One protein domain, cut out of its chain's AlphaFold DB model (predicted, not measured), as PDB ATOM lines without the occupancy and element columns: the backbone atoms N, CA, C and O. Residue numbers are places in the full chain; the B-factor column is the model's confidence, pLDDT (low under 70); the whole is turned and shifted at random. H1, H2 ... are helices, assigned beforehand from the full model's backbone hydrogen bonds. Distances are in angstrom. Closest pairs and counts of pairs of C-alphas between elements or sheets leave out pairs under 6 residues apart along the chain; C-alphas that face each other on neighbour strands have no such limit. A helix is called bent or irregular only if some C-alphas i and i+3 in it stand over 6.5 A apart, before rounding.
ATOM      1  N   PRO A  64     -27.619  14.101 -23.533       88.38
ATOM      2  CA  PRO A  64     -28.728  13.896 -22.610       88.38
ATOM      3  C   PRO A  64     -28.740  12.470 -22.047       88.38
ATOM      4  O   PRO A  64     -28.415  11.516 -22.761       88.38
ATOM      5  N   ARG A  65     -29.189  12.316 -20.794       89.19
ATOM      6  CA  ARG A  65     -29.223  11.031 -20.070       89.19
ATOM      7  C   ARG A  65     -29.835   9.898 -20.904       89.19
ATOM      8  O   ARG A  65     -29.262   8.815 -20.960       89.19
ATOM      9  N   LEU A  66     -30.958  10.157 -21.581       92.00
ATOM     10  CA  LEU A  66     -31.633   9.173 -22.435       92.00
ATOM     11  C   LEU A  66     -30.783   8.722 -23.626       92.00
ATOM     12  O   LEU A  66     -30.750   7.540 -23.942       92.00
ATOM     13  N   TYR A  67     -30.057   9.638 -24.265       89.94
ATOM     14  CA  TYR A  67     -29.169   9.286 -25.373       89.94
ATOM     15  C   TYR A  67     -27.960   8.482 -24.882       89.94
ATOM     16  O   TYR A  67     -27.573   7.499 -25.512       89.94
ATOM     17  N   THR A  68     -27.387   8.860 -23.734       88.12
ATOM     18  CA  THR A  68     -26.312   8.088 -23.092       88.12
ATOM     19  C   THR A  68     -26.775   6.666 -22.765       88.12
ATOM     20  O   THR A  68     -26.102   5.711 -23.143       88.12
ATOM     21  N   GLY A  69     -27.925   6.515 -22.101       90.38
ATOM     22  CA  GLY A  69     -28.449   5.204 -21.708       90.38
ATOM     23  C   GLY A  69     -28.809   4.319 -22.902       90.38
ATOM     24  O   GLY A  69     -28.445   3.145 -22.920       90.38
ATOM     25  N   MET A  70     -29.413   4.899 -23.944       92.94
ATOM     26  CA  MET A  70     -29.706   4.214 -25.206       92.94
ATOM     27  C   MET A  70     -28.432   3.662 -25.864       92.94
ATOM     28  O   MET A  70     -28.380   2.480 -26.200       92.94
ATOM     29  N   ASN A  71     -27.384   4.484 -26.013       87.81
ATOM     30  CA  ASN A  71     -26.111   4.020 -26.579       87.81
ATOM     31  C   ASN A  71     -25.437   2.978 -25.688       87.81
ATOM     32  O   ASN A  71     -24.909   1.990 -26.185       87.81
ATOM     33  N   LEU A  72     -25.479   3.156 -24.369       86.75
ATOM     34  CA  LEU A  72     -24.909   2.173 -23.459       86.75
ATOM     35  C   LEU A  72     -25.604   0.812 -23.605       86.75
ATOM     36  O   LEU A  72     -24.925  -0.207 -23.678       86.75
ATOM     37  N   ALA A  73     -26.934   0.782 -23.714       90.38
ATOM     38  CA  ALA A  73     -27.683  -0.450 -23.958       90.38
ATOM     39  C   ALA A  73     -27.296  -1.120 -25.292       90.38
ATOM     40  O   ALA A  73     -27.180  -2.347 -25.342       90.38
ATOM     41  N   HIS A  74     -27.038  -0.328 -26.341       92.00
ATOM     42  CA  HIS A  74     -26.503  -0.818 -27.615       92.00
ATOM     43  C   HIS A  74     -25.141  -1.506 -27.414       92.00
ATOM     44  O   HIS A  74     -24.970  -2.677 -27.755       92.00
ATOM     45  N   GLU A  75     -24.183  -0.818 -26.795       84.12
ATOM     46  CA  GLU A  75     -22.827  -1.351 -26.615       84.12
ATOM     47  C   GLU A  75     -22.767  -2.540 -25.642       84.12
ATOM     48  O   GLU A  75     -22.000  -3.488 -25.836       84.12
ATOM     49  N   MET A  76     -23.615  -2.555 -24.609       84.56
ATOM     50  CA  MET A  76     -23.726  -3.701 -23.701       84.56
ATOM     51  C   MET A  76     -24.221  -4.955 -24.430       84.56
ATOM     52  O   MET A  76     -23.813  -6.066 -24.080       84.56
ATOM     53  N   MET A  77     -25.044  -4.802 -25.470       89.50
ATOM     54  CA  MET A  77     -25.464  -5.929 -26.298       89.50
ATOM     55  C   MET A  77     -24.311  -6.469 -27.156       89.50
ATOM     56  O   MET A  77     -24.136  -7.691 -27.230       89.50
ATOM     57  N   HIS A  78     -23.464  -5.596 -27.716       85.75
ATOM     58  CA  HIS A  78     -22.218  -6.013 -28.380       85.75
ATOM     59  C   HIS A  78     -21.336  -6.835 -27.437       85.75
ATOM     60  O   HIS A  78     -20.905  -7.940 -27.788       85.75
ATOM     61  N   ALA A  79     -21.120  -6.335 -26.217       79.69
ATOM     62  CA  ALA A  79     -20.345  -7.037 -25.197       79.69
ATOM     63  C   ALA A  79     -20.968  -8.401 -24.857       79.69
ATOM     64  O   ALA A  79     -20.275  -9.422 -24.864       79.69
ATOM     65  N   TRP A  80     -22.285  -8.460 -24.640       84.25
ATOM     66  CA  TRP A  80     -22.983  -9.710 -24.337       84.25
ATOM     67  C   TRP A  80     -22.810 -10.753 -25.451       84.25
ATOM     68  O   TRP A  80     -22.489 -11.912 -25.161       84.25
ATOM     69  N   LEU A  81     -22.953 -10.352 -26.720       83.75
ATOM     70  CA  LEU A  81     -22.779 -11.232 -27.884       83.75
ATOM     71  C   LEU A  81     -21.349 -11.773 -28.004       83.75
ATOM     72  O   LEU A  81     -21.162 -12.938 -28.383       83.75
ATOM     73  N   ALA A  82     -20.351 -10.948 -27.677       77.88
ATOM     74  CA  ALA A  82     -18.946 -11.343 -27.662       77.88
ATOM     75  C   ALA A  82     -18.649 -12.350 -26.538       77.88
ATOM     76  O   ALA A  82     -17.982 -13.360 -26.779       77.88
ATOM     77  N   LEU A  83     -19.204 -12.136 -25.342       75.19
ATOM     78  CA  LEU A  83     -19.026 -13.020 -24.182       75.19
ATOM     79  C   LEU A  83     -19.778 -14.350 -24.313       75.19
ATOM     80  O   LEU A  83     -19.322 -15.364 -23.794       75.19
ATOM     81  N   HIS A  84     -20.899 -14.385 -25.036       76.81
ATOM     82  CA  HIS A  84     -21.711 -15.599 -25.196       76.81
ATOM     83  C   HIS A  84     -21.372 -16.415 -26.451       76.81
ATOM     84  O   HIS A  84     -21.955 -17.477 -26.674       76.81
ATOM     85  N   GLY A  85     -20.435 -15.949 -27.282       73.31
ATOM     86  CA  GLY A  85     -19.987 -16.662 -28.485       73.31
ATOM     87  C   GLY A  85     -20.959 -16.609 -29.665       73.31
ATOM     88  O   GLY A  85     -20.609 -17.053 -30.760       73.31
ATOM     89  N   SER A  86     -22.140 -16.006 -29.490       76.12
ATOM     90  CA  SER A  86     -23.134 -15.797 -30.550       76.12
ATOM     91  C   SER A  86     -22.553 -15.032 -31.739       76.12
ATOM     92  O   SER A  86     -22.864 -15.362 -32.882       76.12
ATOM     93  N   TYR A  87     -21.638 -14.089 -31.480       74.62
ATOM     94  CA  TYR A  87     -20.948 -13.331 -32.524       74.62
ATOM     95  C   TYR A  87     -20.182 -14.233 -33.509       74.62
ATOM     96  O   TYR A  87     -20.254 -14.065 -34.728       74.62
ATOM     97  N   LEU A  88     -19.457 -15.233 -32.991       72.44
ATOM     98  CA  LEU A  88     -18.705 -16.174 -33.826       72.44
ATOM     99  C   LEU A  88     -19.631 -17.106 -34.608       72.44
ATOM    100  O   LEU A  88     -19.330 -17.436 -35.754       72.44
ATOM    101  N   ASN A  89     -20.742 -17.529 -34.002       74.62
ATOM    102  CA  ASN A  89     -21.693 -18.433 -34.641       74.62
ATOM    103  C   ASN A  89     -22.375 -17.770 -35.842       74.62
ATOM    104  O   ASN A  89     -22.400 -18.363 -36.922       74.62
ATOM    105  N   ILE A  90     -22.862 -16.534 -35.675       79.88
ATOM    106  CA  ILE A  90     -23.469 -15.747 -36.758       79.88
ATOM    107  C   ILE A  90     -22.443 -15.527 -37.874       79.88
ATOM    108  O   ILE A  90     -22.707 -15.861 -39.031       79.88
ATOM    109  N   ARG A  91     -21.244 -15.040 -37.525       77.19
ATOM    110  CA  ARG A  91     -20.183 -14.762 -38.500       77.19
ATOM    111  C   ARG A  91     -19.799 -16.009 -39.299       77.19
ATOM    112  O   ARG A  91     -19.805 -15.970 -40.527       77.19
ATOM    113  N   ARG A  92     -19.521 -17.127 -38.622       76.88
ATOM    114  CA  ARG A  92     -19.136 -18.388 -39.277       76.88
ATOM    115  C   ARG A  92     -20.223 -18.872 -40.234       76.88
ATOM    116  O   ARG A  92     -19.926 -19.383 -41.306       76.88
ATOM    117  N   ARG A  93     -21.496 -18.731 -39.866       76.75
ATOM    118  CA  ARG A  93     -22.620 -19.170 -40.706       76.75
ATOM    119  C   ARG A  93     -22.831 -18.260 -41.915       76.75
ATOM    120  O   ARG A  93     -23.237 -18.765 -42.960       76.75
ATOM    121  N   CYS A  94     -22.501 -16.975 -41.810       73.31
ATOM    122  CA  CYS A  94     -22.372 -16.085 -42.966       73.31
ATOM    123  C   CYS A  94     -21.218 -16.503 -43.886       73.31
ATOM    124  O   CYS A  94     -21.435 -16.636 -45.087       73.31
ATOM    125  N   GLU A  95     -20.031 -16.780 -43.339       75.81
ATOM    126  CA  GLU A  95     -18.857 -17.231 -44.111       75.81
ATOM    127  C   GLU A  95     -19.121 -18.560 -44.840       75.81
ATOM    128  O   GLU A  95     -18.691 -18.750 -45.973       75.81
ATOM    129  N   LEU A  96     -19.898 -19.453 -44.222       75.94
ATOM    130  CA  LEU A  96     -20.365 -20.708 -44.820       75.94
ATOM    131  C   LEU A  96     -21.553 -20.538 -45.792       75.94
ATOM    132  O   LEU A  96     -22.091 -21.531 -46.276       75.94
ATOM    133  N   GLY A  97     -22.004 -19.309 -46.055       71.88
ATOM    134  CA  GLY A  97     -23.071 -19.004 -47.014       71.88
ATOM    135  C   GLY A  97     -24.506 -19.222 -46.513       71.88
ATOM    136  O   GLY A  97     -25.448 -18.859 -47.213       71.88
ATOM    137  N   TYR A  98     -24.715 -19.736 -45.296       67.62
ATOM    138  CA  TYR A  98     -26.057 -20.029 -44.757       67.62
ATOM    139  C   TYR A  98     -26.891 -18.783 -44.442       67.62
ATOM    140  O   TYR A  98     -28.119 -18.853 -44.407       67.62
ATOM    141  N   LEU A  99     -26.232 -17.656 -44.175       70.12
ATOM    142  CA  LEU A  99     -26.870 -16.382 -43.828       70.12
ATOM    143  C   LEU A  99     -26.603 -15.275 -44.860       70.12
ATOM    144  O   LEU A  99     -27.064 -14.150 -44.681       70.12
ATOM    145  N   GLY A 100     -25.879 -15.577 -45.942       72.81
ATOM    146  CA  GLY A 100     -25.380 -14.563 -46.875       72.81
ATOM    147  C   GLY A 100     -24.471 -13.534 -46.188       72.81
ATOM    148  O   GLY A 100     -23.918 -13.789 -45.118       72.81
ATOM    149  N   ASN A 101     -24.346 -12.343 -46.776       76.44
ATOM    150  CA  ASN A 101     -23.512 -11.253 -46.252       76.44
ATOM    151  C   ASN A 101     -24.232 -10.383 -45.190       76.44
ATOM    152  O   ASN A 101     -24.037  -9.174 -45.125       76.44
ATOM    153  N   GLU A 102     -25.116 -10.975 -44.377       84.06
ATOM    154  CA  GLU A 102     -25.965 -10.237 -43.423       84.06
ATOM    155  C   GLU A 102     -25.435 -10.229 -41.980       84.06
ATOM    156  O   GLU A 102     -26.115  -9.728 -41.085       84.06
ATOM    157  N   SER A 103     -24.222 -10.740 -41.725       85.88
ATOM    158  CA  SER A 103     -23.668 -10.820 -40.361       85.88
ATOM    159  C   SER A 103     -23.674  -9.463 -39.659       85.88
ATOM    160  O   SER A 103     -24.027  -9.402 -38.485       85.88
ATOM    161  N   GLY A 104     -23.302  -8.393 -40.373       86.75
ATOM    162  CA  GLY A 104     -23.319  -7.031 -39.836       86.75
ATOM    163  C   GLY A 104     -24.731  -6.587 -39.457       86.75
ATOM    164  O   GLY A 104     -24.948  -6.153 -38.333       86.75
ATOM    165  N   LYS A 105     -25.714  -6.808 -40.340       92.31
ATOM    166  CA  LYS A 105     -27.123  -6.453 -40.092       92.31
ATOM    167  C   LYS A 105     -27.701  -7.174 -38.874       92.31
ATOM    168  O   LYS A 105     -28.470  -6.585 -38.125       92.31
ATOM    169  N   ILE A 106     -27.357  -8.450 -38.681       91.94
ATOM    170  CA  ILE A 106     -27.839  -9.228 -37.531       91.94
ATOM    171  C   ILE A 106     -27.199  -8.718 -36.235       91.94
ATOM    172  O   ILE A 106     -27.910  -8.525 -35.252       91.94
ATOM    173  N   HIS A 107     -25.879  -8.496 -36.224       90.81
ATOM    174  CA  HIS A 107     -25.172  -8.011 -35.036       90.81
ATOM    175  C   HIS A 107     -25.627  -6.610 -34.627       90.81
ATOM    176  O   HIS A 107     -26.078  -6.440 -33.497       90.81
ATOM    177  N   GLU A 108     -25.578  -5.643 -35.544       92.94
ATOM    178  CA  GLU A 108     -26.015  -4.275 -35.247       92.94
ATOM    179  C   GLU A 108     -27.512  -4.237 -34.944       92.94
ATOM    180  O   GLU A 108     -27.933  -3.600 -33.988       92.94
ATOM    181  N   GLY A 109     -28.328  -5.009 -35.670       95.88
ATOM    182  CA  GLY A 109     -29.764  -5.082 -35.418       95.88
ATOM    183  C   GLY A 109     -30.131  -5.573 -34.015       95.88
ATOM    184  O   GLY A 109     -31.084  -5.068 -33.430       95.88
ATOM    185  N   LEU A 110     -29.387  -6.531 -33.449       95.44
ATOM    186  CA  LEU A 110     -29.577  -6.968 -32.058       95.44
ATOM    187  C   LEU A 110     -29.251  -5.852 -31.062       95.44
ATOM    188  O   LEU A 110     -29.966  -5.702 -30.072       95.44
ATOM    189  N   CYS A 111     -28.215  -5.065 -31.337       94.88
ATOM    190  CA  CYS A 111     -27.791  -3.961 -30.482       94.88
ATOM    191  C   CYS A 111     -28.770  -2.780 -30.555       94.88
ATOM    192  O   CYS A 111     -29.209  -2.281 -29.519       94.88
ATOM    193  N   GLU A 112     -29.230  -2.429 -31.758       97.56
ATOM    194  CA  GLU A 112     -30.309  -1.459 -31.982       97.56
ATOM    195  C   GLU A 112     -31.606  -1.872 -31.272       97.56
ATOM    196  O   GLU A 112     -32.256  -1.055 -30.624       97.56
ATOM    197  N   VAL A 113     -31.990  -3.152 -31.327       98.06
ATOM    198  CA  VAL A 113     -33.192  -3.621 -30.622       98.06
ATOM    199  C   VAL A 113     -33.034  -3.550 -29.104       98.06
ATOM    200  O   VAL A 113     -33.993  -3.195 -28.426       98.06
ATOM    201  N   MET A 114     -31.853  -3.834 -28.551       97.06
ATOM    202  CA  MET A 114     -31.624  -3.689 -27.109       97.06
ATOM    203  C   MET A 114     -31.750  -2.226 -26.660       97.06
ATOM    204  O   MET A 114     -32.397  -1.942 -25.651       97.06
ATOM    205  N   ALA A 115     -31.191  -1.296 -27.435       96.12
ATOM    206  CA  ALA A 115     -31.333   0.136 -27.194       96.12
ATOM    207  C   ALA A 115     -32.793   0.615 -27.297       96.12
ATOM    208  O   ALA A 115     -33.249   1.404 -26.467       96.12
ATOM    209  N   HIS A 116     -33.549   0.091 -28.265       97.88
ATOM    210  CA  HIS A 116     -34.974   0.390 -28.437       97.88
ATOM    211  C   HIS A 116     -35.823  -0.140 -27.272       97.88
ATOM    212  O   HIS A 116     -36.629   0.609 -26.724       97.88
ATOM    213  N   ILE A 117     -35.578  -1.378 -26.821       96.75
ATOM    214  CA  ILE A 117     -36.227  -1.954 -25.629       96.75
ATOM    215  C   ILE A 117     -35.940  -1.092 -24.397       96.75
ATOM    216  O   ILE A 117     -36.855  -0.805 -23.629       96.75
ATOM    217  N   TRP A 118     -34.690  -0.660 -24.211       97.06
ATOM    218  CA  TRP A 118     -34.328   0.211 -23.096       97.06
ATOM    219  C   TRP A 118     -35.106   1.536 -23.136       97.06
ATOM    220  O   TRP A 118     -35.725   1.910 -22.139       97.06
ATOM    221  N   LEU A 119     -35.182   2.202 -24.295       96.69
ATOM    222  CA  LEU A 119     -35.996   3.414 -24.449       96.69
ATOM    223  C   LEU A 119     -37.479   3.172 -24.141       96.69
ATOM    224  O   LEU A 119     -38.104   4.006 -23.489       96.69
ATOM    225  N   ASP A 120     -38.038   2.037 -24.560       95.56
ATOM    226  CA  ASP A 120     -39.426   1.683 -24.248       95.56
ATOM    227  C   ASP A 120     -39.666   1.516 -22.747       95.56
ATOM    228  O   ASP A 120     -40.717   1.928 -22.246       95.56
ATOM    229  N   THR A 121     -38.687   0.989 -22.005       94.38
ATOM    230  CA  THR A 121     -38.780   0.924 -20.539       94.38
ATOM    231  C   THR A 121     -38.749   2.306 -19.889       94.38
ATOM    232  O   THR A 121     -39.533   2.550 -18.971       94.38
ATOM    233  N   GLU A 122     -37.931   3.233 -20.397       94.62
ATOM    234  CA  GLU A 122     -37.881   4.612 -19.898       94.62
ATOM    235  C   GLU A 122     -39.184   5.365 -20.193       94.62
ATOM    236  O   GLU A 122     -39.727   6.024 -19.306       94.62
ATOM    237  N   ILE A 123     -39.730   5.228 -21.408       93.62
ATOM    238  CA  ILE A 123     -41.027   5.811 -21.785       93.62
ATOM    239  C   ILE A 123     -42.123   5.281 -20.858       93.62
ATOM    240  O   ILE A 123     -42.866   6.065 -20.272       93.62
ATOM    241  N   HIS A 124     -42.191   3.962 -20.663       91.50
ATOM    242  CA  HIS A 124     -43.191   3.356 -19.789       91.50
ATOM    243  C   HIS A 124     -43.057   3.820 -18.329       91.50
ATOM    244  O   HIS A 124     -44.066   4.072 -17.668       91.50
ATOM    245  N   ALA A 125     -41.827   3.960 -17.826       89.50
ATOM    246  CA  ALA A 125     -41.568   4.458 -16.480       89.50
ATOM    247  C   ALA A 125     -42.039   5.911 -16.305       89.50
ATOM    248  O   ALA A 125     -42.688   6.219 -15.305       89.50
ATOM    249  N   MET A 126     -41.777   6.778 -17.289       87.88
ATOM    250  CA  MET A 126     -42.235   8.173 -17.276       87.88
ATOM    251  C   MET A 126     -43.762   8.273 -17.347       87.88
ATOM    252  O   MET A 126     -44.354   9.007 -16.559       87.88
ATOM    253  N   SER A 127     -44.421   7.480 -18.202       84.00
ATOM    254  CA  SER A 127     -45.889   7.472 -18.311       84.00
ATOM    255  C   SER A 127     -46.603   6.991 -17.042       84.00
ATOM    256  O   SER A 127     -47.783   7.281 -16.860       84.00
ATOM    257  N   ARG A 128     -45.921   6.241 -16.165       80.81
ATOM    258  CA  ARG A 128     -46.479   5.768 -14.885       80.81
ATOM    259  C   ARG A 128     -46.314   6.777 -13.745       80.81
ATOM    260  O   ARG A 128     -46.842   6.552 -12.658       80.81
ATOM    261  N   SER A 129     -45.582   7.866 -13.970       74.56
ATOM    262  CA  SER A 129     -45.482   8.963 -13.012       74.56
ATOM    263  C   SER A 129     -46.760   9.804 -13.074       74.56
ATOM    264  O   SER A 129     -46.960  10.561 -14.020       74.56
ATOM    265  N   GLU A 130     -47.631   9.699 -12.064       65.50
ATOM    266  CA  GLU A 130     -48.876  10.492 -11.960       65.50
ATOM    267  C   GLU A 130     -48.639  12.016 -11.900       65.50
ATOM    268  O   GLU A 130     -49.573  12.797 -12.066       65.50
ATOM    269  N   TYR A 131     -47.392  12.454 -11.701       59.84
ATOM    270  CA  TYR A 131     -46.993  13.858 -11.653       59.84
ATOM    271  C   TYR A 131     -46.013  14.194 -12.787       59.84
ATOM    272  O   TYR A 131     -44.802  14.262 -12.575       59.84
ATOM    273  N   ILE A 132     -46.523  14.494 -13.989       61.22
ATOM    274  CA  ILE A 132     -45.776  15.317 -14.958       61.22
ATOM    275  C   ILE A 132     -45.915  16.764 -14.484       61.22
ATOM    276  O   ILE A 132     -46.847  17.472 -14.864       61.22
ATOM    277  N   SER A 133     -45.046  17.184 -13.567       66.19
ATOM    278  CA  SER A 133     -45.157  18.508 -12.933       66.19
ATOM    279  C   SER A 133     -44.102  19.502 -13.405       66.19
ATOM    280  O   SER A 133     -44.281  20.706 -13.214       66.19
ATOM    281  N   SER A 134     -43.032  19.039 -14.063       80.50
ATOM    282  CA  SER A 134     -41.937  19.905 -14.495       80.50
ATOM    283  C   SER A 134     -41.781  19.978 -16.018       80.50
ATOM    284  O   SER A 134     -42.056  19.037 -16.761       80.50
ATOM    285  N   SER A 135     -41.266  21.111 -16.500       83.88
ATOM    286  CA  SER A 135     -40.870  21.292 -17.905       83.88
ATOM    287  C   SER A 135     -39.779  20.310 -18.348       83.88
ATOM    288  O   SER A 135     -39.674  20.004 -19.537       83.88
ATOM    289  N   ARG A 136     -38.981  19.807 -17.397       85.00
ATOM    290  CA  ARG A 136     -37.947  18.798 -17.633       85.00
ATOM    291  C   ARG A 136     -38.560  17.446 -17.983       85.00
ATOM    292  O   ARG A 136     -38.099  16.833 -18.935       85.00
ATOM    293  N   ASP A 137     -39.610  17.026 -17.281       84.44
ATOM    294  CA  ASP A 137     -40.259  15.729 -17.529       84.44
ATOM    295  C   ASP A 137     -40.891  15.694 -18.927       84.44
ATOM    296  O   ASP A 137     -40.673  14.759 -19.694       84.44
ATOM    297  N   VAL A 138     -41.570  16.782 -19.314       88.25
ATOM    298  CA  VAL A 138     -42.135  16.947 -20.667       88.25
ATOM    299  C   VAL A 138     -41.045  16.926 -21.743       88.25
ATOM    300  O   VAL A 138     -41.257  16.423 -22.849       88.25
ATOM    301  N   PHE A 139     -39.880  17.514 -21.457       90.62
ATOM    302  CA  PHE A 139     -38.744  17.488 -22.375       90.62
ATOM    303  C   PHE A 139     -38.166  16.073 -22.524       90.62
ATOM    304  O   PHE A 139     -37.962  15.631 -23.654       90.62
ATOM    305  N   GLU A 140     -37.934  15.366 -21.416       90.94
ATOM    306  CA  GLU A 140     -37.404  13.994 -21.400       90.94
ATOM    307  C   GLU A 140     -38.334  13.025 -22.146       90.94
ATOM    308  O   GLU A 140     -37.872  12.275 -23.006       90.94
ATOM    309  N   GLU A 141     -39.648  13.102 -21.924       90.56
ATOM    310  CA  GLU A 141     -40.629  12.274 -22.638       90.56
ATOM    311  C   GLU A 141     -40.589  12.523 -24.158       90.56
ATOM    312  O   GLU A 141     -40.490  11.587 -24.961       90.56
ATOM    313  N   LYS A 142     -40.586  13.797 -24.579       94.19
ATOM    314  CA  LYS A 142     -40.470  14.161 -26.003       94.19
ATOM    315  C   LYS A 142     -39.152  13.698 -26.609       94.19
ATOM    316  O   LYS A 142     -39.138  13.244 -27.756       94.19
ATOM    317  N   LEU A 143     -38.055  13.813 -25.862       94.94
ATOM    318  CA  LEU A 143     -36.745  13.350 -26.296       94.94
ATOM    319  C   LEU A 143     -36.740  11.829 -26.481       94.94
ATOM    320  O   LEU A 143     -36.293  11.365 -27.527       94.94
ATOM    321  N   ALA A 144     -37.287  11.061 -25.536       95.88
ATOM    322  CA  ALA A 144     -37.368   9.603 -25.641       95.88
ATOM    323  C   ALA A 144     -38.137   9.164 -26.896       95.88
ATOM    324  O   ALA A 144     -37.640   8.354 -27.683       95.88
ATOM    325  N   HIS A 145     -39.308   9.760 -27.144       96.25
ATOM    326  CA  HIS A 145     -40.087   9.484 -28.352       96.25
ATOM    327  C   HIS A 145     -39.360   9.890 -29.637       96.25
ATOM    328  O   HIS A 145     -39.435   9.174 -30.639       96.25
ATOM    329  N   HIS A 146     -38.651  11.020 -29.623       97.00
ATOM    330  CA  HIS A 146     -37.846  11.448 -30.761       97.00
ATOM    331  C   HIS A 146     -36.722  10.447 -31.065       97.00
ATOM    332  O   HIS A 146     -36.591  10.021 -32.212       97.00
ATOM    333  N   LEU A 147     -35.958  10.028 -30.051       96.38
ATOM    334  CA  LEU A 147     -34.875   9.051 -30.196       96.38
ATOM    335  C   LEU A 147     -35.391   7.704 -30.712       96.38
ATOM    336  O   LEU A 147     -34.873   7.191 -31.705       96.38
ATOM    337  N   LYS A 148     -36.472   7.185 -30.119       97.12
ATOM    338  CA  LYS A 148     -37.117   5.945 -30.571       97.12
ATOM    339  C   LYS A 148     -37.512   6.027 -32.048       97.12
ATOM    340  O   LYS A 148     -37.183   5.143 -32.839       97.12
ATOM    341  N   ARG A 149     -38.156   7.128 -32.448       97.25
ATOM    342  CA  ARG A 149     -38.556   7.364 -33.842       97.25
ATOM    343  C   ARG A 149     -37.354   7.453 -34.786       97.25
ATOM    344  O   ARG A 149     -37.446   6.984 -35.919       97.25
ATOM    345  N   MET A 150     -36.241   8.043 -34.351       95.75
ATOM    346  CA  MET A 150     -35.009   8.109 -35.146       95.75
ATOM    347  C   MET A 150     -34.442   6.717 -35.438       95.75
ATOM    348  O   MET A 150     -34.034   6.467 -36.571       95.75
ATOM    349  N   MET A 151     -34.480   5.800 -34.467       95.75
ATOM    350  CA  MET A 151     -34.067   4.406 -34.673       95.75
ATOM    351  C   MET A 151     -34.997   3.683 -35.657       95.75
ATOM    352  O   MET A 151     -34.539   3.072 -36.623       95.75
ATOM    353  N   GLU A 152     -36.313   3.816 -35.474       97.00
ATOM    354  CA  GLU A 152     -37.321   3.157 -36.319       97.00
ATOM    355  C   GLU A 152     -37.273   3.617 -37.784       97.00
ATOM    356  O   GLU A 152     -37.480   2.819 -38.709       97.00
ATOM    357  N   LEU A 153     -36.970   4.899 -38.001       95.69
ATOM    358  CA  LEU A 153     -36.881   5.521 -39.321       95.69
ATOM    359  C   LEU A 153     -35.468   5.512 -39.916       95.69
ATOM    360  O   LEU A 153     -35.289   6.010 -41.033       95.69
ATOM    361  N   ASN A 154     -34.477   4.950 -39.219       95.19
ATOM    362  CA  ASN A 154     -33.101   4.910 -39.696       95.19
ATOM    363  C   ASN A 154     -33.022   4.171 -41.046       95.19
ATOM    364  O   ASN A 154     -33.464   3.028 -41.183       95.19
ATOM    365  N   ARG A 155     -32.482   4.829 -42.075       95.38
ATOM    366  CA  ARG A 155     -32.374   4.279 -43.438       95.38
ATOM    367  C   ARG A 155     -31.042   3.590 -43.713       95.38
ATOM    368  O   ARG A 155     -30.860   3.085 -44.816       95.38
ATOM    369  N   ASP A 156     -30.133   3.568 -42.743       95.75
ATOM    370  CA  ASP A 156     -28.848   2.903 -42.901       95.75
ATOM    371  C   ASP A 156     -29.036   1.395 -43.198       95.75
ATOM    372  O   ASP A 156     -29.821   0.727 -42.513       95.75
ATOM    373  N   PRO A 157     -28.339   0.830 -44.202       91.50
ATOM    374  CA  PRO A 157     -28.490  -0.576 -44.565       91.50
ATOM    375  C   PRO A 157     -28.039  -1.571 -43.495       91.50
ATOM    376  O   PRO A 157     -28.463  -2.724 -43.530       91.50
ATOM    377  N   THR A 158     -27.149  -1.180 -42.587       90.50
ATOM    378  CA  THR A 158     -26.633  -2.049 -41.525       90.50
ATOM    379  C   THR A 158     -27.438  -1.855 -40.250       90.50
ATOM    380  O   THR A 158     -28.038  -2.812 -39.762       90.50
ATOM    381  N   TYR A 159     -27.517  -0.619 -39.765       91.88
ATOM    382  CA  TYR A 159     -28.188  -0.276 -38.513       91.88
ATOM    383  C   TYR A 159     -29.709  -0.256 -38.681       91.88
ATOM    384  O   TYR A 159     -30.431  -0.958 -37.978       91.88
ATOM    385  N   GLY A 160     -30.220   0.472 -39.675       94.69
ATOM    386  CA  GLY A 160     -31.656   0.627 -39.911       94.69
ATOM    387  C   GLY A 160     -32.347  -0.643 -40.415       94.69
ATOM    388  O   GLY A 160     -33.355  -1.080 -39.848       94.69
ATOM    389  N   ASP A 161     -31.831  -1.268 -41.481       95.19
ATOM    390  CA  ASP A 161     -32.402  -2.542 -41.956       95.19
ATOM    391  C   ASP A 161     -32.201  -3.661 -40.934       95.19
ATOM    392  O   ASP A 161     -33.103  -4.483 -40.750       95.19
ATOM    393  N   GLY A 162     -31.032  -3.688 -40.280       95.50
ATOM    394  CA  GLY A 162     -30.715  -4.628 -39.211       95.50
ATOM    395  C   GLY A 162     -31.718  -4.523 -38.073       95.50
ATOM    396  O   GLY A 162     -32.346  -5.528 -37.732       95.50
ATOM    397  N   PHE A 163     -31.964  -3.308 -37.569       97.31
ATOM    398  CA  PHE A 163     -32.999  -3.035 -36.573       97.31
ATOM    399  C   PHE A 163     -34.350  -3.583 -37.025       97.31
ATOM    400  O   PHE A 163     -34.925  -4.423 -36.344       97.31
ATOM    401  N   ARG A 164     -34.852  -3.196 -38.205       96.75
ATOM    402  CA  ARG A 164     -36.169  -3.659 -38.683       96.75
ATOM    403  C   ARG A 164     -36.252  -5.180 -38.791       96.75
ATOM    404  O   ARG A 164     -37.294  -5.765 -38.493       96.75
ATOM    405  N   MET A 165     -35.190  -5.824 -39.266       94.69
ATOM    406  CA  MET A 165     -35.126  -7.277 -39.394       94.69
ATOM    407  C   MET A 165     -35.157  -7.965 -38.029       94.69
ATOM    408  O   MET A 165     -35.964  -8.878 -37.830       94.69
ATOM    409  N   VAL A 166     -34.311  -7.521 -37.104       95.69
ATOM    410  CA  VAL A 166     -34.191  -8.108 -35.769       95.69
ATOM    411  C   VAL A 166     -35.401  -7.796 -34.907       95.69
ATOM    412  O   VAL A 166     -35.935  -8.701 -34.270       95.69
ATOM    413  N   HIS A 167     -35.913  -6.571 -34.973       96.69
ATOM    414  CA  HIS A 167     -37.111  -6.148 -34.263       96.69
ATOM    415  C   HIS A 167     -38.300  -7.034 -34.638       96.69
ATOM    416  O   HIS A 167     -38.972  -7.541 -33.752       96.69
ATOM    417  N   ARG A 168     -38.505  -7.360 -35.927       95.62
ATOM    418  CA  ARG A 168     -39.561  -8.312 -36.339       95.62
ATOM    419  C   ARG A 168     -39.418  -9.694 -35.698       95.62
ATOM    420  O   ARG A 168     -40.427 -10.295 -35.336       95.62
ATOM    421  N   ALA A 169     -38.197 -10.215 -35.588       94.44
ATOM    422  CA  ALA A 169     -37.958 -11.502 -34.937       94.44
ATOM    423  C   ALA A 169     -38.222 -11.415 -33.428       94.44
ATOM    424  O   ALA A 169     -38.940 -12.250 -32.880       94.44
ATOM    425  N   VAL A 170     -37.716 -10.368 -32.779       95.62
ATOM    426  CA  VAL A 170     -37.872 -10.143 -31.339       95.62
ATOM    427  C   VAL A 170     -39.327  -9.873 -30.958       95.62
ATOM    428  O   VAL A 170     -39.801 -10.467 -29.996       95.62
ATOM    429  N   SER A 171     -40.079  -9.084 -31.730       94.25
ATOM    430  CA  SER A 171     -41.516  -8.871 -31.497       94.25
ATOM    431  C   SER A 171     -42.318 -10.169 -31.572       94.25
ATOM    432  O   SER A 171     -43.359 -10.290 -30.936       94.25
ATOM    433  N   LYS A 172     -41.852 -11.146 -32.356       93.81
ATOM    434  CA  LYS A 172     -42.550 -12.416 -32.556       93.81
ATOM    435  C   LYS A 172     -42.142 -13.501 -31.561       93.81
ATOM    436  O   LYS A 172     -42.986 -14.278 -31.131       93.81
ATOM    437  N   TYR A 173     -40.855 -13.584 -31.239       93.00
ATOM    438  CA  TYR A 173     -40.268 -14.697 -30.485       93.00
ATOM    439  C   TYR A 173     -39.690 -14.280 -29.127       93.00
ATOM    440  O   TYR A 173     -39.167 -15.116 -28.388       93.00
ATOM    441  N   GLY A 174     -39.750 -12.990 -28.796       94.00
ATOM    442  CA  GLY A 174     -39.034 -12.395 -27.676       94.00
ATOM    443  C   GLY A 174     -37.524 -12.305 -27.925       94.00
ATOM    444  O   GLY A 174     -36.953 -13.000 -28.777       94.00
ATOM    445  N   LEU A 175     -36.851 -11.450 -27.148       92.06
ATOM    446  CA  LEU A 175     -35.396 -11.283 -27.231       92.06
ATOM    447  C   LEU A 175     -34.684 -12.598 -26.898       92.06
ATOM    448  O   LEU A 175     -33.864 -13.078 -27.679       92.06
ATOM    449  N   LYS A 176     -35.074 -13.234 -25.787       90.19
ATOM    450  CA  LYS A 176     -34.513 -14.520 -25.357       90.19
ATOM    451  C   LYS A 176     -34.703 -15.614 -26.411       90.19
ATOM    452  O   LYS A 176     -33.732 -16.263 -26.776       90.19
ATOM    453  N   GLY A 177     -35.918 -15.791 -26.940       91.25
ATOM    454  CA  GLY A 177     -36.189 -16.822 -27.948       91.25
ATOM    455  C   GLY A 177     -35.400 -16.610 -29.242       91.25
ATOM    456  O   GLY A 177     -34.882 -17.565 -29.821       91.25
ATOM    457  N   THR A 178     -35.237 -15.353 -29.665       92.56
ATOM    458  CA  THR A 178     -34.408 -14.999 -30.828       92.56
ATOM    459  C   THR A 178     -32.938 -15.357 -30.593       92.56
ATOM    460  O   THR A 178     -32.310 -15.984 -31.448       92.56
ATOM    461  N   LEU A 179     -32.394 -15.017 -29.421       90.69
ATOM    462  CA  LEU A 179     -31.004 -15.310 -29.061       90.69
ATOM    463  C   LEU A 179     -30.743 -16.807 -28.883       90.69
ATOM    464  O   LEU A 179     -29.721 -17.303 -29.359       90.69
ATOM    465  N   ASP A 180     -31.667 -17.536 -28.260       89.00
ATOM    466  CA  ASP A 180     -31.569 -18.987 -28.097       89.00
ATOM    467  C   ASP A 180     -31.553 -19.685 -29.464       89.00
ATOM    468  O   ASP A 180     -30.707 -20.546 -29.706       89.00
ATOM    469  N   TYR A 181     -32.403 -19.258 -30.406       87.88
ATOM    470  CA  TYR A 181     -32.393 -19.788 -31.773       87.88
ATOM    471  C   TYR A 181     -31.049 -19.563 -32.468       87.88
ATOM    472  O   TYR A 181     -30.490 -20.492 -33.061       87.88
ATOM    473  N   ILE A 182     -30.519 -18.339 -32.392       87.06
ATOM    474  CA  ILE A 182     -29.214 -17.990 -32.964       87.06
ATOM    475  C   ILE A 182     -28.121 -18.858 -32.343       87.06
ATOM    476  O   ILE A 182     -27.279 -19.404 -33.055       87.06
ATOM    477  N   ARG A 183     -28.149 -19.032 -31.022       82.44
ATOM    478  CA  ARG A 183     -27.173 -19.850 -30.304       82.44
ATOM    479  C   ARG A 183     -27.242 -21.320 -30.719       82.44
ATOM    480  O   ARG A 183     -26.196 -21.921 -30.944       82.44
ATOM    481  N   MET A 184     -28.444 -21.884 -30.820       83.19
ATOM    482  CA  MET A 184     -28.657 -23.300 -31.130       83.19
ATOM    483  C   MET A 184     -28.371 -23.641 -32.593       83.19
ATOM    484  O   MET A 184     -27.857 -24.716 -32.885       83.19
ATOM    485  N   THR A 185     -28.725 -22.752 -33.521       81.75
ATOM    486  CA  THR A 185     -28.698 -23.057 -34.963       81.75
ATOM    487  C   THR A 185     -27.568 -22.357 -35.712       81.75
ATOM    488  O   THR A 185     -27.266 -22.709 -36.855       81.75
ATOM    489  N   GLY A 186     -26.992 -21.304 -35.123       76.56
ATOM    490  CA  GLY A 186     -26.141 -20.344 -35.824       76.56
ATOM    491  C   GLY A 186     -26.857 -19.614 -36.971       76.56
ATOM    492  O   GLY A 186     -26.214 -18.947 -37.770       76.56
ATOM    493  N   GLY A 187     -28.167 -19.803 -37.134       81.94
ATOM    494  CA  GLY A 187     -29.000 -19.118 -38.113       81.94
ATOM    495  C   GLY A 187     -29.710 -17.915 -37.502       81.94
ATOM    496  O   GLY A 187     -29.562 -17.622 -36.321       81.94
ATOM    497  N   PHE A 188     -30.531 -17.242 -38.301       87.69
ATOM    498  CA  PHE A 188     -31.376 -16.144 -37.852       87.69
ATOM    499  C   PHE A 188     -32.845 -16.498 -38.124       87.69
ATOM    500  O   PHE A 188     -33.150 -16.932 -39.242       87.69
ATOM    501  N   PRO A 189     -33.758 -16.364 -37.142       86.56
ATOM    502  CA  PRO A 189     -35.142 -16.778 -37.325       86.56
ATOM    503  C   PRO A 189     -35.855 -15.832 -38.302       86.56
ATOM    504  O   PRO A 189     -36.097 -14.663 -38.008       86.56
ATOM    505  N   ARG A 190     -36.206 -16.353 -39.485       79.06
ATOM    506  CA  ARG A 190     -36.975 -15.644 -40.521       79.06
ATOM    507  C   ARG A 190     -38.375 -16.260 -40.658       79.06
ATOM    508  O   ARG A 190     -38.520 -17.481 -40.705       79.06
ATOM    509  N   GLY A 191     -39.410 -15.429 -40.799       65.81
ATOM    510  CA  GLY A 191     -40.771 -15.894 -41.126       65.81
ATOM    511  C   GLY A 191     -41.408 -16.784 -40.047       65.81
ATOM    512  O   GLY A 191     -41.195 -16.550 -38.866       65.81
ATOM    513  N   ASN A 192     -42.241 -17.768 -40.421       54.72
ATOM    514  CA  ASN A 192     -42.897 -18.731 -39.506       54.72
ATOM    515  C   ASN A 192     -42.013 -19.926 -39.092       54.72
ATOM    516  O   ASN A 192     -42.474 -20.795 -38.358       54.72
TER     517      ASN A 192
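What this domain is: This is residues 64 to 192 of the 203 residues of an uncharacterized protein of Punica granatum (UniProt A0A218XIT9). A long helix, H3, runs through the middle of an elongated body; H1 packs on it, H4 folds back along its later part, and the bent helix H5 makes an L whose first arm, H5a, crosses H3. H2 and the second arm, H5b, meet at the end away from the H3 to H4 loop. The printed part has 129 residues with five named helices, H1 to H5 in chain order, and no named strand: all helix. It is compact, with a radius of gyration of the C-alphas of 16.1 A and spans of 56 by 29 by 26 A.

Where its parts are: Start at H5, residues 159 to 185, by its hydrogen bonds assigned as one helix but bent: C-alphas 172 and 175 are 9.0 A apart. Arm H5a is residues 159 to 172, 19.7 A; H5b is residues 175 to 185, 15.6 A, ending at (-28.698, -23.057, -34.963). Find C-alpha 103 at (-23.668, -10.820, -40.361); from there H3 runs 36.3 A to residue 127. H1, residues 65 to 83, begins at (-29.223, 11.031, -20.070) and measures 26.4 A; H2 is residues 86 to 95, 14.3 A; H4 is residues 135 to 152, 26.1 A.

How they stand to each other: Look first at the hub, H3. It touches H5a with residues 104 to 113 alone, C-alphas 109 and 162 closest at 3.9 A, at a steep tilt of 67 degrees. H1 touches H3 at C-alphas 74 and 111, 4.4 A. H1, H3 and H4 form an up and down bundle, each running against the one before. H3 and H4 are a hairpin, closest at C-alphas 116 and 148, 6.3 A. H2 touches H5b at C-alphas 86 and 183, 5.7 A. H1 and H5a are apart. In H1 to H4 and both arms, every O i to N i+4 pair is within hydrogen-bond range.

The domain as a whole: The farthest C-alphas, of Leu 96 and Ser 133, are 56.3 A apart. The printed part has no cut and no long link. Confidence is under 70 at residues 98, 130 to 133 and 191 to 192.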